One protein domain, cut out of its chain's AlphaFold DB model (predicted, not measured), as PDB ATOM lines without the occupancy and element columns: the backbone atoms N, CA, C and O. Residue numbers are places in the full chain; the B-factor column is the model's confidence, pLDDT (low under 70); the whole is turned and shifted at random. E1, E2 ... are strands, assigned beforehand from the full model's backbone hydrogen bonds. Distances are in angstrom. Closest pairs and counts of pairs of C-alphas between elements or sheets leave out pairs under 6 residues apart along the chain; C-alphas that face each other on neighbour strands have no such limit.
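Overview. This is residues 24 to 134 of the 1280 residues of an uncharacterized protein of Bryobacterales bacterium (UniProt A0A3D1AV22). A sandwich, two sheets face to face: E1, E2, E5 and E4 form one layer, E3, E8 and E9 the other, with the small hairpin E6 and E7 beyond one end. A long stretch without named elements, residues 53 to 80, leads from E3 in one layer to E4 in the other. The printed part has 111 residues, no named helix and nine strands, E1 to E9 in chain order; both layers are antiparallel, in the orders E1 E2 E5 E4 and E3 E8 E9. The class is all strand, though strands hold 49 of the 111 residues. The whole is compact, with a radius of gyration of the C-alphas of 13.1 A and spans of 35 by 28 by 25 A.

Along the chain. E1, residues 24 to 30, begins at C-alpha 24 (19.151, 3.861, 40.271) and is 17.6 A long. E2 is residues 35 to 40, 17.0 A; E3, 48 to 52; E4, 81 to 83; E5, 86 to 91, 16.0 A; E6, 96 to 98; E7, 104 to 106. E8, residues 114 to 121, is 23.7 A long, and E9, residues 126 to 133, is 24.2 A, ending at C-alpha 133 (37.990, 5.727, 41.647).

Arrangement. E1 and E2 form a hairpin, with N 26 and O 38 at 2.9 A. E2 and E5 are antiparallel at 160 degrees, N 37 and O 89 at 2.9 A. The strands of the two sheets stand at 30 degrees. The closest C-alphas of E1 and E9, Val 27 and Phe 132, are 7.1 A apart. E8 and E9 form a hairpin, N 117 and O 130 at 2.9 A.

Size, cuts and confidence. The farthest C-alphas, Asn 24 and Leu 102, are 37.6 A apart. The printed part has no cut, the link E3 to E4 is long, and no printed residue is under 70 in pLDDT.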
ATOM      1  N   ASN A  24      18.575   3.892  38.922       94.69
ATOM      2  CA  ASN A  24      19.151   3.861  40.271       94.69
ATOM      3  C   ASN A  24      20.622   3.411  40.336       94.69
ATOM      4  O   ASN A  24      21.047   2.855  41.351       94.69
ATOM      5  N   VAL A  25      21.389   3.669  39.270       96.62
ATOM      6  CA  VAL A  25      22.809   3.322  39.200       96.62
ATOM      7  C   VAL A  25      23.599   4.161  40.199       96.62
ATOM      8  O   VAL A  25      23.551   5.391  40.166       96.62
ATOM      9  N   ARG A  26      24.338   3.499  41.086       96.88
ATOM     10  CA  ARG A  26      25.192   4.140  42.090       96.88
ATOM     11  C   ARG A  26      26.407   3.278  42.407       96.88
ATOM     12  O   ARG A  26      26.302   2.056  42.493       96.88
ATOM     13  N   VAL A  27      27.539   3.929  42.651       97.31
ATOM     14  CA  VAL A  27      28.702   3.287  43.271       97.31
ATOM     15  C   VAL A  27      28.572   3.453  44.778       97.31
ATOM     16  O   VAL A  27      28.586   4.575  45.277       97.31
ATOM     17  N   THR A  28      28.374   2.353  45.501       95.50
ATOM     18  CA  THR A  28      28.065   2.387  46.943       95.50
ATOM     19  C   THR A  28      29.278   2.212  47.843       95.50
ATOM     20  O   THR A  28      29.165   2.389  49.051       95.50
ATOM     21  N   GLY A  29      30.430   1.854  47.281       95.69
ATOM     22  CA  GLY A  29      31.670   1.701  48.027       95.69
ATOM     23  C   GLY A  29      32.816   1.270  47.127       95.69
ATOM     24  O   GLY A  29      32.603   0.615  46.105       95.69
ATOM     25  N   THR A  30      34.029   1.644  47.515       97.00
ATOM     26  CA  THR A  30      35.265   1.218  46.855       97.00
ATOM     27  C   THR A  30      36.301   0.879  47.910       97.00
ATOM     28  O   THR A  30      36.313   1.483  48.980       97.00
ATOM     29  N   THR A  31      37.154  -0.082  47.593       96.69
ATOM     30  CA  THR A  31      38.379  -0.389  48.327       96.69
ATOM     31  C   THR A  31      39.567  -0.121  47.406       96.69
ATOM     32  O   THR A  31      39.398   0.312  46.260       96.69
ATOM     33  N   ASN A  32      40.780  -0.386  47.876       96.00
ATOM     34  CA  ASN A  32      41.982  -0.392  47.049       96.00
ATOM     35  C   ASN A  32      41.931  -1.383  45.869       96.00
ATOM     36  O   ASN A  32      42.640  -1.188  44.891       96.00
ATOM     37  N   THR A  33      41.099  -2.428  45.944       97.12
ATOM     38  CA  THR A  33      41.099  -3.565  45.000       97.12
ATOM     39  C   THR A  33      39.737  -3.856  44.367       97.12
ATOM     40  O   THR A  33      39.660  -4.648  43.426       97.12
ATOM     41  N   GLN A  34      38.652  -3.262  44.873       97.50
ATOM     42  CA  GLN A  34      37.280  -3.603  44.489       97.50
ATOM     43  C   GLN A  34      36.353  -2.378  44.476       97.50
ATOM     44  O   GLN A  34      36.617  -1.360  45.114       97.50
ATOM     45  N   ALA A  35      35.223  -2.493  43.779       97.88
ATOM     46  CA  ALA A  35      34.152  -1.499  43.771       97.88
ATOM     47  C   ALA A  35      32.772  -2.168  43.769       97.88
ATOM     48  O   ALA A  35      32.603  -3.255  43.224       97.88
ATOM     49  N   ILE A  36      31.772  -1.513  44.360       97.69
ATOM     50  CA  ILE A  36      30.396  -2.020  44.432       97.69
ATOM     51  C   ILE A  36      29.489  -1.112  43.608       97.69
ATOM     52  O   ILE A  36      29.320   0.067  43.924       97.69
ATOM     53  N   LEU A  37      28.879  -1.682  42.572       97.50
ATOM     54  CA  LEU A  37      27.916  -1.029  41.697       97.50
ATOM     55  C   LEU A  37      26.517  -1.582  41.982       97.50
ATOM     56  O   LEU A  37      26.291  -2.787  41.892       97.50
ATOM     57  N   GLN A  38      25.566  -0.711  42.309       96.81
ATOM     58  CA  GLN A  38      24.159  -1.081  42.479       96.81
ATOM     59  C   GLN A  38      23.304  -0.409  41.416       96.81
ATOM     60  O   GLN A  38      23.499   0.771  41.141       96.81
ATOM     61  N   TYR A  39      22.364  -1.150  40.834       96.81
ATOM     62  CA  TYR A  39      21.408  -0.634  39.852       96.81
ATOM     63  C   TYR A  39      20.143  -1.498  39.794       96.81
ATOM     64  O   TYR A  39      20.128  -2.633  40.271       96.81
ATOM     65  N   GLU A  40      19.086  -0.956  39.197       96.50
ATOM     66  CA  GLU A  40      17.884  -1.697  38.818       96.50
ATOM     67  C   GLU A  40      17.969  -2.041  37.330       96.50
ATOM     68  O   GLU A  40      18.071  -1.146  36.487       96.50
ATOM     69  N   ALA A  41      17.972  -3.336  37.017       94.94
ATOM     70  CA  ALA A  41      17.913  -3.840  35.653       94.94
ATOM     71  C   ALA A  41      16.506  -3.625  35.062       94.94
ATOM     72  O   ALA A  41      15.516  -3.611  35.796       94.94
ATOM     73  N   PRO A  42      16.379  -3.490  33.734       93.62
ATOM     74  CA  PRO A  42      15.090  -3.257  33.093       93.62
ATOM     75  C   PRO A  42      14.150  -4.472  33.167       93.62
ATOM     76  O   PRO A  42      12.933  -4.317  33.065       93.62
ATOM     77  N   ASP A  43      14.706  -5.673  33.343       90.88
ATOM     78  CA  ASP A  43      13.982  -6.928  33.519       90.88
ATOM     79  C   ASP A  43      14.825  -7.965  34.308       90.88
ATOM     80  O   ASP A  43      15.854  -7.656  34.917       90.88
ATOM     81  N   ALA A  44      14.356  -9.215  34.356       89.19
ATOM     82  CA  ALA A  44      15.030 -10.307  35.062       89.19
ATOM     83  C   ALA A  44      16.208 -10.930  34.284       89.19
ATOM     84  O   ALA A  44      16.901 -11.784  34.837       89.19
ATOM     85  N   ASN A  45      16.441 -10.542  33.027       90.94
ATOM     86  CA  ASN A  45      17.552 -11.065  32.241       90.94
ATOM     87  C   ASN A  45      18.883 -10.490  32.741       90.94
ATOM     88  O   ASN A  45      18.942  -9.469  33.434       90.94
ATOM     89  N   ALA A  46      19.968 -11.191  32.417       92.81
ATOM     90  CA  ALA A  46      21.299 -10.784  32.832       92.81
ATOM     91  C   ALA A  46      21.804  -9.612  31.979       92.81
ATOM     92  O   ALA A  46      21.717  -9.643  30.749       92.81
ATOM     93  N   CYS A  47      22.373  -8.605  32.634       96.31
ATOM     94  CA  CYS A  47      23.086  -7.515  31.982       96.31
ATOM     95  C   CYS A  47      24.593  -7.793  31.983       96.31
ATOM     96  O   CYS A  47      25.120  -8.500  32.842       96.31
ATOM     97  N   SER A  48      25.299  -7.213  31.018       96.62
ATOM     98  CA  SER A  48      26.760  -7.230  30.966       96.62
ATOM     99  C   SER A  48      27.337  -5.917  31.492       96.62
ATOM    100  O   SER A  48      26.756  -4.851  31.291       96.62
ATOM    101  N   VAL A  49      28.482  -5.994  32.163       97.88
ATOM    102  CA  VAL A  49      29.219  -4.863  32.722       97.88
ATOM    103  C   VAL A  49      30.639  -4.886  32.169       97.88
ATOM    104  O   VAL A  49      31.365  -5.864  32.320       97.88
ATOM    105  N   GLN A  50      31.034  -3.793  31.526       98.12
ATOM    106  CA  GLN A  50      32.403  -3.525  31.094       98.12
ATOM    107  C   GLN A  50      33.031  -2.517  32.047       98.12
ATOM    108  O   GLN A  50      32.360  -1.579  32.473       98.12
ATOM    109  N   VAL A  51      34.313  -2.689  32.363       98.38
ATOM    110  CA  VAL A  51      35.087  -1.780  33.216       98.38
ATOM    111  C   VAL A  51      36.493  -1.662  32.645       98.38
ATOM    112  O   VAL A  51      37.076  -2.665  32.241       98.38
ATOM    113  N   SER A  52      37.022  -0.444  32.580       98.25
ATOM    114  CA  SER A  52      38.300  -0.123  31.942       98.25
ATOM    115  C   SER A  52      38.952   1.077  32.627       98.25
ATOM    116  O   SER A  52      38.259   1.975  33.102       98.25
ATOM    117  N   GLU A  53      40.281   1.131  32.644       97.31
ATOM    118  CA  GLU A  53      41.041   2.326  33.056       97.31
ATOM    119  C   GLU A  53      41.050   3.406  31.956       97.31
ATOM    120  O   GLU A  53      41.359   4.570  32.203       97.31
ATOM    121  N   LYS A  54      40.659   3.034  30.730       96.06
ATOM    122  CA  LYS A  54      40.483   3.922  29.572       96.06
ATOM    123  C   LYS A  54      39.002   4.145  29.270       96.06
ATOM    124  O   LYS A  54      38.223   3.191  29.255       96.06
ATOM    125  N   SER A  55      38.619   5.381  28.963       95.75
ATOM    126  CA  SER A  55      37.222   5.761  28.686       95.75
ATOM    127  C   SER A  55      36.647   5.167  27.396       95.75
ATOM    128  O   SER A  55      35.428   5.116  27.240       95.75
ATOM    129  N   ASP A  56      37.503   4.698  26.486       95.62
ATOM    130  CA  ASP A  56      37.128   4.052  25.224       95.62
ATOM    131  C   ASP A  56      36.891   2.536  25.344       95.62
ATOM    132  O   ASP A  56      36.444   1.911  24.385       95.62
ATOM    133  N   PHE A  57      37.160   1.946  26.517       95.94
ATOM    134  CA  PHE A  57      37.053   0.507  26.779       95.94
ATOM    135  C   PHE A  57      37.919  -0.375  25.860       95.94
ATOM    136  O   PHE A  57      37.630  -1.559  25.694       95.94
ATOM    137  N   SER A  58      39.008   0.172  25.304       93.81
ATOM    138  CA  SER A  58      39.964  -0.568  24.461       93.81
ATOM    139  C   SER A  58      40.675  -1.707  25.199       93.81
ATOM    140  O   SER A  58      41.148  -2.658  24.577       93.81
ATOM    141  N   THR A  59      40.753  -1.644  26.530       93.88
ATOM    142  CA  THR A  59      41.289  -2.714  27.375       93.88
ATOM    143  C   THR A  59      40.446  -2.828  28.634       93.88
ATOM    144  O   THR A  59      40.397  -1.901  29.439       93.88
ATOM    145  N   LEU A  60      39.768  -3.961  28.807       97.56
ATOM    146  CA  LEU A  60      38.980  -4.215  30.010       97.56
ATOM    147  C   LEU A  60      39.887  -4.639  31.165       97.56
ATOM    148  O   LEU A  60      40.883  -5.337  30.964       97.56
ATOM    149  N   VAL A  61      39.506  -4.271  32.389       97.69
ATOM    150  CA  VAL A  61      40.122  -4.857  33.584       97.69
ATOM    151  C   VAL A  61      39.846  -6.361  33.603       97.69
ATOM    152  O   VAL A  61      38.748  -6.807  33.257       97.69
ATOM    153  N   ASN A  62      40.834  -7.148  34.035       97.44
ATOM    154  CA  ASN A  62      40.790  -8.614  33.959       97.44
ATOM    155  C   ASN A  62      39.527  -9.220  34.582       97.44
ATOM    156  O   ASN A  62      39.046 -10.247  34.116       97.44
ATOM    157  N   ASP A  63      38.980  -8.596  35.628       97.38
ATOM    158  CA  ASP A  63      37.838  -9.148  36.346       97.38
ATOM    159  C   ASP A  63      36.539  -9.231  35.541       97.38
ATOM    160  O   ASP A  63      35.709 -10.092  35.827       97.38
ATOM    161  N   VAL A  64      36.362  -8.375  34.538       97.19
ATOM    162  CA  VAL A  64      35.168  -8.360  33.675       97.19
ATOM    163  C   VAL A  64      35.510  -8.682  32.220       97.19
ATOM    164  O   VAL A  64      34.691  -8.503  31.323       97.19
ATOM    165  N   ASP A  65      36.724  -9.165  31.972       97.25
ATOM    166  CA  ASP A  65      37.186  -9.538  30.644       97.25
ATOM    167  C   ASP A  65      36.704 -10.953  30.288       97.25
ATOM    168  O   ASP A  65      37.301 -11.963  30.673       97.25
ATOM    169  N   ALA A  66      35.606 -11.025  29.531       96.19
ATOM    170  CA  ALA A  66      35.006 -12.287  29.105       96.19
ATOM    171  C   ALA A  66      35.908 -13.122  28.174       96.19
ATOM    172  O   ALA A  66      35.685 -14.325  28.042       96.19
ATOM    173  N   SER A  67      36.924 -12.506  27.553       95.69
ATOM    174  CA  SER A  67      37.907 -13.223  26.732       95.69
ATOM    175  C   SER A  67      38.910 -14.013  27.579       95.69
ATOM    176  O   SER A  67      39.423 -15.034  27.129       95.69
ATOM    177  N   LYS A  68      39.137 -13.583  28.827       95.19
ATOM    178  CA  LYS A  68      39.970 -14.290  29.809       95.19
ATOM    179  C   LYS A  68      39.153 -15.220  30.691       95.19
ATOM    180  O   LYS A  68      39.619 -16.306  31.020       95.19
ATOM    181  N   PHE A  69      37.941 -14.809  31.069       96.25
ATOM    182  CA  PHE A  69      37.090 -15.537  32.004       96.25
ATOM    183  C   PHE A  69      35.650 -15.595  31.504       96.25
ATOM    184  O   PHE A  69      34.919 -14.604  31.539       96.25
ATOM    185  N   SER A  70      35.215 -16.781  31.080       95.81
ATOM    186  CA  SER A  70      33.859 -16.985  30.566       95.81
ATOM    187  C   SER A  70      32.788 -16.461  31.539       95.81
ATOM    188  O   SER A  70      32.767 -16.829  32.714       95.81
ATOM    189  N   GLY A  71      31.899 -15.594  31.044       95.12
ATOM    190  CA  GLY A  71      30.784 -15.022  31.807       95.12
ATOM    191  C   GLY A  71      31.171 -13.999  32.883       95.12
ATOM    192  O   GLY A  71      30.308 -13.568  33.646       95.12
ATOM    193  N   ALA A  72      32.438 -13.584  32.970       95.88
ATOM    194  CA  ALA A  72      32.894 -12.690  34.034       95.88
ATOM    195  C   ALA A  72      32.328 -11.263  33.946       95.88
ATOM    196  O   ALA A  72      32.252 -10.578  34.963       95.88
ATOM    197  N   ASN A  73      31.882 -10.828  32.770       96.50
ATOM    198  CA  ASN A  73      31.180  -9.560  32.574       96.50
ATOM    199  C   ASN A  73      29.691  -9.615  32.963       96.50
ATOM    200  O   ASN A  73      29.043  -8.575  32.961       96.50
ATOM    201  N   MET A  74      29.118 -10.784  33.253       96.19
ATOM    202  CA  MET A  74      27.674 -10.920  33.468       96.19
ATOM    203  C   MET A  74      27.282 -10.615  34.912       96.19
ATOM    204  O   MET A  74      27.918 -11.082  35.860       96.19
ATOM    205  N   ASP A  75      26.191  -9.874  35.099       94.25
ATOM    206  CA  ASP A  75      25.663  -9.545  36.425       94.25
ATOM    207  C   ASP A  75      25.098 -10.750  37.188       94.25
ATOM    208  O   ASP A  75      24.997 -10.698  38.411       94.25
ATOM    209  N   SER A  76      24.854 -11.855  36.483       91.94
ATOM    210  CA  SER A  76      24.458 -13.159  37.014       91.94
ATOM    211  C   SER A  76      25.622 -14.018  37.526       91.94
ATOM    212  O   SER A  76      25.389 -15.129  38.008       91.94
ATOM    213  N   ARG A  77      26.879 -13.553  37.436       91.50
ATOM    214  CA  ARG A  77      28.027 -14.298  37.979       91.50
ATOM    215  C   ARG A  77      27.916 -14.419  39.504       91.50
ATOM    216  O   ARG A  77      27.518 -13.477  40.182       91.50
ATOM    217  N   GLY A  78      28.349 -15.552  40.061       82.25
ATOM    218  CA  GLY A  78      28.122 -15.899  41.475       82.25
ATOM    219  C   GLY A  78      28.718 -14.948  42.528       82.25
ATOM    220  O   GLY A  78      28.361 -15.055  43.696       82.25
ATOM    221  N   ALA A  79      29.604 -14.022  42.139       81.19
ATOM    222  CA  ALA A  79      30.152 -12.982  43.018       81.19
ATOM    223  C   ALA A  79      29.171 -11.814  43.288       81.19
ATOM    224  O   ALA A  79      29.425 -10.976  44.158       81.19
ATOM    225  N   ASN A  80      28.073 -11.746  42.533       89.38
ATOM    226  CA  ASN A  80      27.096 -10.665  42.572       89.38
ATOM    227  C   ASN A  80      25.832 -11.068  43.333       89.38
ATOM    228  O   ASN A  80      25.539 -12.250  43.518       89.38
ATOM    229  N   LEU A  81      25.059 -10.067  43.754       91.44
ATOM    230  CA  LEU A  81      23.781 -10.272  44.429       91.44
ATOM    231  C   LEU A  81      22.639  -9.814  43.525       91.44
ATOM    232  O   LEU A  81      22.652  -8.696  43.002       91.44
ATOM    233  N   THR A  82      21.630 -10.667  43.385       89.00
ATOM    234  CA  THR A  82      20.463 -10.425  42.534       89.00
ATOM    235  C   THR A  82      19.190 -10.608  43.352       89.00
ATOM    236  O   THR A  82      19.012 -11.634  44.005       89.00
ATOM    237  N   SER A  83      18.292  -9.622  43.311       85.69
ATOM    238  CA  SER A  83      16.987  -9.676  43.979       85.69
ATOM    239  C   SER A  83      15.918  -9.044  43.088       85.69
ATOM    240  O   SER A  83      15.718  -7.832  43.110       85.69
ATOM    241  N   GLY A  84      15.223  -9.858  42.289       85.56
ATOM    242  CA  GLY A  84      14.287  -9.347  41.283       85.56
ATOM    243  C   GLY A  84      15.029  -8.594  40.176       85.56
ATOM    244  O   GLY A  84      15.887  -9.183  39.526       85.56
ATOM    245  N   ALA A  85      14.716  -7.310  39.970       90.00
ATOM    246  CA  ALA A  85      15.432  -6.407  39.057       90.00
ATOM    247  C   ALA A  85      16.682  -5.766  39.694       90.00
ATOM    248  O   ALA A  85      17.605  -5.377  38.980       90.00
ATOM    249  N   ALA A  86      16.777  -5.749  41.027       92.81
ATOM    250  CA  ALA A  86      17.902  -5.145  41.723       92.81
ATOM    251  C   ALA A  86      19.173  -5.982  41.533       92.81
ATOM    252  O   ALA A  86      19.166  -7.215  41.674       92.81
ATOM    253  N   ARG A  87      20.276  -5.301  41.226       94.75
ATOM    254  CA  ARG A  87      21.607  -5.877  41.020       94.75
ATOM    255  C   ARG A  87      22.606  -5.201  41.948       94.75
ATOM    256  O   ARG A  87      22.643  -3.978  42.048       94.75
ATOM    257  N   THR A  88      23.438  -6.001  42.606       95.62
ATOM    258  CA  THR A  88      24.688  -5.558  43.234       95.62
ATOM    259  C   THR A  88      25.829  -6.276  42.535       95.62
ATOM    260  O   THR A  88      26.053  -7.465  42.760       95.62
ATOM    261  N   PHE A  89      26.522  -5.551  41.667       96.44
ATOM    262  CA  PHE A  89      27.680  -6.026  40.933       96.44
ATOM    263  C   PHE A  89      28.946  -5.605  41.680       96.44
ATOM    264  O   PHE A  89      29.228  -4.413  41.806       96.44
ATOM    265  N   VAL A  90      29.710  -6.572  42.185       96.56
ATOM    266  CA  VAL A  90      31.011  -6.296  42.810       96.56
ATOM    267  C   VAL A  90      32.074  -6.461  41.745       96.56
ATOM    268  O   VAL A  90      32.194  -7.538  41.177       96.56
ATOM    269  N   ILE A  91      32.810  -5.396  41.453       97.44
ATOM    270  CA  ILE A  91      33.893  -5.349  40.474       97.44
ATOM    271  C   ILE A  91      35.207  -5.574  41.225       97.44
ATOM    272  O   ILE A  91      35.461  -4.915  42.232       97.44
ATOM    273  N   GLY A  92      36.050  -6.464  40.714       96.25
ATOM    274  CA  GLY A  92      37.331  -6.825  41.307       96.25
ATOM    275  C   GLY A  92      37.234  -7.967  42.326       96.25
ATOM    276  O   GLY A  92      36.214  -8.152  42.996       96.25
ATOM    277  N   LYS A  93      38.327  -8.716  42.485       93.44
ATOM    278  CA  LYS A  93      38.523  -9.727  43.537       93.44
ATOM    279  C   LYS A  93      39.934  -9.641  44.108       93.44
ATOM    280  O   LYS A  93      40.878  -9.353  43.379       93.44
ATOM    281  N   ARG A  94      40.085  -9.987  45.386       92.44
ATOM    282  CA  ARG A  94      41.384 -10.070  46.073       92.44
ATOM    283  C   ARG A  94      42.100 -11.406  45.803       92.44
ATOM    284  O   ARG A  94      42.461 -12.128  46.726       92.44
ATOM    285  N   SER A  95      42.202 -11.801  44.533       91.50
ATOM    286  CA  SER A  95      42.748 -13.099  44.111       91.50
ATOM    287  C   SER A  95      43.278 -13.067  42.673       91.50
ATOM    288  O   SER A  95      42.954 -12.166  41.894       91.50
ATOM    289  N   ALA A  96      44.080 -14.070  42.303       93.25
ATOM    290  CA  ALA A  96      44.376 -14.382  40.908       93.25
ATOM    291  C   ALA A  96      43.729 -15.716  40.510       93.25
ATOM    292  O   ALA A  96      43.702 -16.663  41.293       93.25
ATOM    293  N   GLU A  97      43.209 -15.796  39.285       92.25
ATOM    294  CA  GLU A  97      42.493 -16.968  38.760       92.25
ATOM    295  C   GLU A  97      43.068 -17.367  37.394       92.25
ATOM    296  O   GLU A  97      43.520 -16.505  36.636       92.25
ATOM    297  N   ARG A  98      43.051 -18.667  37.060       91.56
ATOM    298  CA  ARG A  98      43.453 -19.155  35.729       91.56
ATOM    299  C   ARG A  98      42.411 -18.761  34.678       91.56
ATOM    300  O   ARG A  98      41.226 -19.033  34.860       91.56
ATOM    301  N   GLY A  99      42.861 -18.117  33.606       93.06
ATOM    302  CA  GLY A  99      42.053 -17.767  32.445       93.06
ATOM    303  C   GLY A  99      41.849 -18.943  31.488       93.06
ATOM    304  O   GLY A  99      42.358 -20.046  31.700       93.06
ATOM    305  N   LEU A 100      41.107 -18.694  30.406       93.25
ATOM    306  CA  LEU A 100      40.842 -19.665  29.333       93.25
ATOM    307  C   LEU A 100      42.113 -20.122  28.593       93.25
ATOM    308  O   LEU A 100      42.116 -21.189  27.987       93.25
ATOM    309  N   ASP A 101      43.187 -19.338  28.666       89.06
ATOM    310  CA  ASP A 101      44.516 -19.635  28.125       89.06
ATOM    311  C   ASP A 101      45.449 -20.319  29.146       89.06
ATOM    312  O   ASP A 101      46.642 -20.475  28.891       89.06
ATOM    313  N   LEU A 102      44.906 -20.718  30.303       87.62
ATOM    314  CA  LEU A 102      45.587 -21.372  31.426       87.62
ATOM    315  C   LEU A 102      46.569 -20.490  32.220       87.62
ATOM    316  O   LEU A 102      47.078 -20.952  33.249       87.62
ATOM    317  N   ASN A 103      46.771 -19.227  31.831       87.25
ATOM    318  CA  ASN A 103      47.566 -18.262  32.591       87.25
ATOM    319  C   ASN A 103      46.775 -17.727  33.790       87.25
ATOM    320  O   ASN A 103      45.570 -17.501  33.705       87.25
ATOM    321  N   ARG A 104      47.436 -17.492  34.929       90.88
ATOM    322  CA  ARG A 104      46.815 -16.832  36.086       90.88
ATOM    323  C   ARG A 104      46.827 -15.320  35.895       90.88
ATOM    324  O   ARG A 104      47.890 -14.730  35.717       90.88
ATOM    325  N   TYR A 105      45.669 -14.684  36.024       94.19
ATOM    326  CA  TYR A 105      45.535 -13.227  36.015       94.19
ATOM    327  C   TYR A 105      45.010 -12.734  37.351       94.19
ATOM    328  O   TYR A 105      44.061 -13.303  37.897       94.19
ATOM    329  N   SER A 106      45.585 -11.637  37.848       96.06
ATOM    330  CA  SER A 106      44.984 -10.898  38.956       96.06
ATOM    331  C   SER A 106      43.602 -10.398  38.560       96.06
ATOM    332  O   SER A 106      43.407  -9.885  37.453       96.06
ATOM    333  N   ARG A 107      42.654 -10.559  39.478       95.69
ATOM    334  CA  ARG A 107      41.276 -10.083  39.367       95.69
ATOM    335  C   ARG A 107      41.064  -8.794  40.163       95.69
ATOM    336  O   ARG A 107      39.940  -8.311  40.206       95.69
ATOM    337  N   ALA A 108      42.095  -8.240  40.797       97.38
ATOM    338  CA  ALA A 108      41.993  -6.988  41.537       97.38
ATOM    339  C   ALA A 108      41.923  -5.779  40.591       97.38
ATOM    340  O   ALA A 108      42.443  -5.812  39.475       97.38
ATOM    341  N   LEU A 109      41.280  -4.706  41.051       98.19
ATOM    342  CA  LEU A 109      41.381  -3.383  40.438       98.19
ATOM    343  C   LEU A 109      42.651  -2.678  40.912       98.19
ATOM    344  O   LEU A 109      43.087  -2.892  42.044       98.19
ATOM    345  N   GLN A 110      43.221  -1.818  40.066       97.81
ATOM    346  CA  GLN A 110      44.387  -1.032  40.447       97.81
ATOM    347  C   GLN A 110      44.013  -0.009  41.525       97.81
ATOM    348  O   GLN A 110      42.984   0.666  41.431       97.81
ATOM    349  N   VAL A 111      44.863   0.137  42.536       97.31
ATOM    350  CA  VAL A 111      44.688   1.073  43.650       97.31
ATOM    351  C   VAL A 111      44.765   2.527  43.186       97.31
ATOM    352  O   VAL A 111      45.466   2.844  42.224       97.31
ATOM    353  N   LEU A 112      44.026   3.424  43.848       97.00
ATOM    354  CA  LEU A 112      43.988   4.865  43.566       97.00
ATOM    355  C   LEU A 112      43.852   5.205  42.064       97.00
ATOM    356  O   LEU A 112      44.487   6.127  41.551       97.00
ATOM    357  N   THR A 113      43.014   4.469  41.338       97.50
ATOM    358  CA  THR A 113      42.924   4.549  39.872       97.50
ATOM    359  C   THR A 113      41.496   4.838  39.424       97.50
ATOM    360  O   THR A 113      40.528   4.298  39.969       97.50
ATOM    361  N   LEU A 114      41.353   5.747  38.453       98.25
ATOM    362  CA  LEU A 114      40.070   6.072  37.834       98.25
ATOM    363  C   LEU A 114      39.676   4.953  36.867       98.25
ATOM    364  O   LEU A 114      40.466   4.563  36.015       98.25
ATOM    365  N   HIS A 115      38.440   4.489  36.986       98.62
ATOM    366  CA  HIS A 115      37.849   3.465  36.145       98.62
ATOM    367  C   HIS A 115      36.554   3.984  35.527       98.62
ATOM    368  O   HIS A 115      35.757   4.656  36.184       98.62
ATOM    369  N   TYR A 116      36.322   3.610  34.277       98.62
ATOM    370  CA  TYR A 116      35.089   3.832  33.537       98.62
ATOM    371  C   TYR A 116      34.319   2.521  33.472       98.62
ATOM    372  O   TYR A 116      34.921   1.468  33.264       98.62
ATOM    373  N   TYR A 117      32.999   2.568  33.635       98.50
ATOM    374  CA  TYR A 117      32.141   1.394  33.497       98.50
ATOM    375  C   TYR A 117      30.995   1.637  32.521       98.50
ATOM    376  O   TYR A 117      30.525   2.765  32.366       98.50
ATOM    377  N   LYS A 118      30.535   0.557  31.888       98.12
ATOM    378  CA  LYS A 118      29.369   0.533  31.005       98.12
ATOM    379  C   LYS A 118      28.527  -0.708  31.283       98.12
ATOM    380  O   LYS A 118      29.023  -1.826  31.188       98.12
ATOM    381  N   ILE A 119      27.254  -0.507  31.603       98.12
ATOM    382  CA  ILE A 119      26.238  -1.551  31.767       98.12
ATOM    383  C   ILE A 119      25.479  -1.669  30.446       98.12
ATOM    384  O   ILE A 119      25.139  -0.651  29.847       98.12
ATOM    385  N   THR A 120      25.221  -2.888  29.981       97.19
ATOM    386  CA  THR A 120      24.415  -3.167  28.785       97.19
ATOM    387  C   THR A 120      23.459  -4.323  29.058       97.19
ATOM    388  O   THR A 120      23.905  -5.444  29.313       97.19
ATOM    389  N   CYS A 121      22.153  -4.069  28.978       96.12
ATOM    390  CA  CYS A 121      21.110  -5.082  29.148       96.12
ATOM    391  C   CYS A 121      20.548  -5.473  27.775       96.12
ATOM    392  O   CYS A 121      19.683  -4.799  27.219       96.12
ATOM    393  N   SER A 122      21.064  -6.563  27.198       90.38
ATOM    394  CA  SER A 122      20.777  -6.949  25.806       90.38
ATOM    395  C   SER A 122      19.306  -7.267  25.523       90.38
ATOM    396  O   SER A 122      18.891  -7.183  24.372       90.38
ATOM    397  N   SER A 123      18.518  -7.615  26.543       90.12
ATOM    398  CA  SER A 123      17.082  -7.886  26.404       90.12
ATOM    399  C   SER A 123      16.270  -6.651  26.007       90.12
ATOM    400  O   SER A 123      15.281  -6.785  25.287       90.12
ATOM    401  N   THR A 124      16.693  -5.454  26.426       90.19
ATOM    402  CA  THR A 124      16.040  -4.181  26.077       90.19
ATOM    403  C   THR A 124      16.896  -3.280  25.190       90.19
ATOM    404  O   THR A 124      16.371  -2.343  24.596       90.19
ATOM    405  N   GLY A 125      18.195  -3.566  25.063       89.00
ATOM    406  CA  GLY A 125      19.157  -2.727  24.344       89.00
ATOM    407  C   GLY A 125      19.628  -1.508  25.140       89.00
ATOM    408  O   GLY A 125      20.360  -0.683  24.597       89.00
ATOM    409  N   ASP A 126      19.228  -1.391  26.408       94.19
ATOM    410  CA  ASP A 126      19.555  -0.230  27.226       94.19
ATOM    411  C   ASP A 126      21.000  -0.259  27.740       94.19
ATOM    412  O   ASP A 126      21.567  -1.322  28.029       94.19
ATOM    413  N   THR A 127      21.600   0.929  27.860       95.94
ATOM    414  CA  THR A 127      22.989   1.100  28.293       95.94
ATOM    415  C   THR A 127      23.154   2.268  29.250       95.94
ATOM    416  O   THR A 127      22.570   3.328  29.050       95.94
ATOM    417  N   TYR A 128      24.032   2.110  30.239       97.44
ATOM    418  CA  TYR A 128      24.398   3.175  31.173       97.44
ATOM    419  C   TYR A 128      25.912   3.217  31.364       97.44
ATOM    420  O   TYR A 128      26.522   2.172  31.582       97.44
ATOM    421  N   SER A 129      26.511   4.407  31.351       97.31
ATOM    422  CA  SER A 129      27.947   4.589  31.585       97.31
ATOM    423  C   SER A 129      28.212   5.487  32.786       97.31
ATOM    424  O   SER A 129      27.462   6.424  33.052       97.31
ATOM    425  N   GLY A 130      29.313   5.236  33.485       97.69
ATOM    426  CA  GLY A 130      29.768   6.070  34.589       97.69
ATOM    427  C   GLY A 130      31.244   5.854  34.893       97.69
ATOM    428  O   GLY A 130      31.972   5.233  34.118       97.69
ATOM    429  N   GLN A 131      31.689   6.381  36.029       98.19
ATOM    430  CA  GLN A 131      33.068   6.246  36.488       98.19
ATOM    431  C   GLN A 131      33.141   6.118  38.009       98.19
ATOM    432  O   GLN A 131      32.240   6.563  38.722       98.19
ATOM    433  N   PHE A 132      34.229   5.539  38.502       98.25
ATOM    434  CA  PHE A 132      34.582   5.509  39.918       98.25
ATOM    435  C   PHE A 132      36.098   5.506  40.087       98.25
ATOM    436  O   PHE A 132      36.835   5.206  39.153       98.25
ATOM    437  N   ARG A 133      36.574   5.823  41.288       98.06
ATOM    438  CA  ARG A 133      37.990   5.727  41.647       98.06
ATOM    439  C   ARG A 133      38.131   4.763  42.819       98.06
ATOM    440  O   ARG A 133      37.376   4.881  43.776       98.06
ATOM    441  N   THR A 134      39.055   3.812  42.719       98.19
ATOM    442  CA  THR A 134      39.420   2.921  43.834       98.19
ATOM    443  C   THR A 134      40.068   3.716  44.968       98.19
ATOM    444  O   THR A 134      40.651   4.781  44.738       98.19
TER     445      THR A 134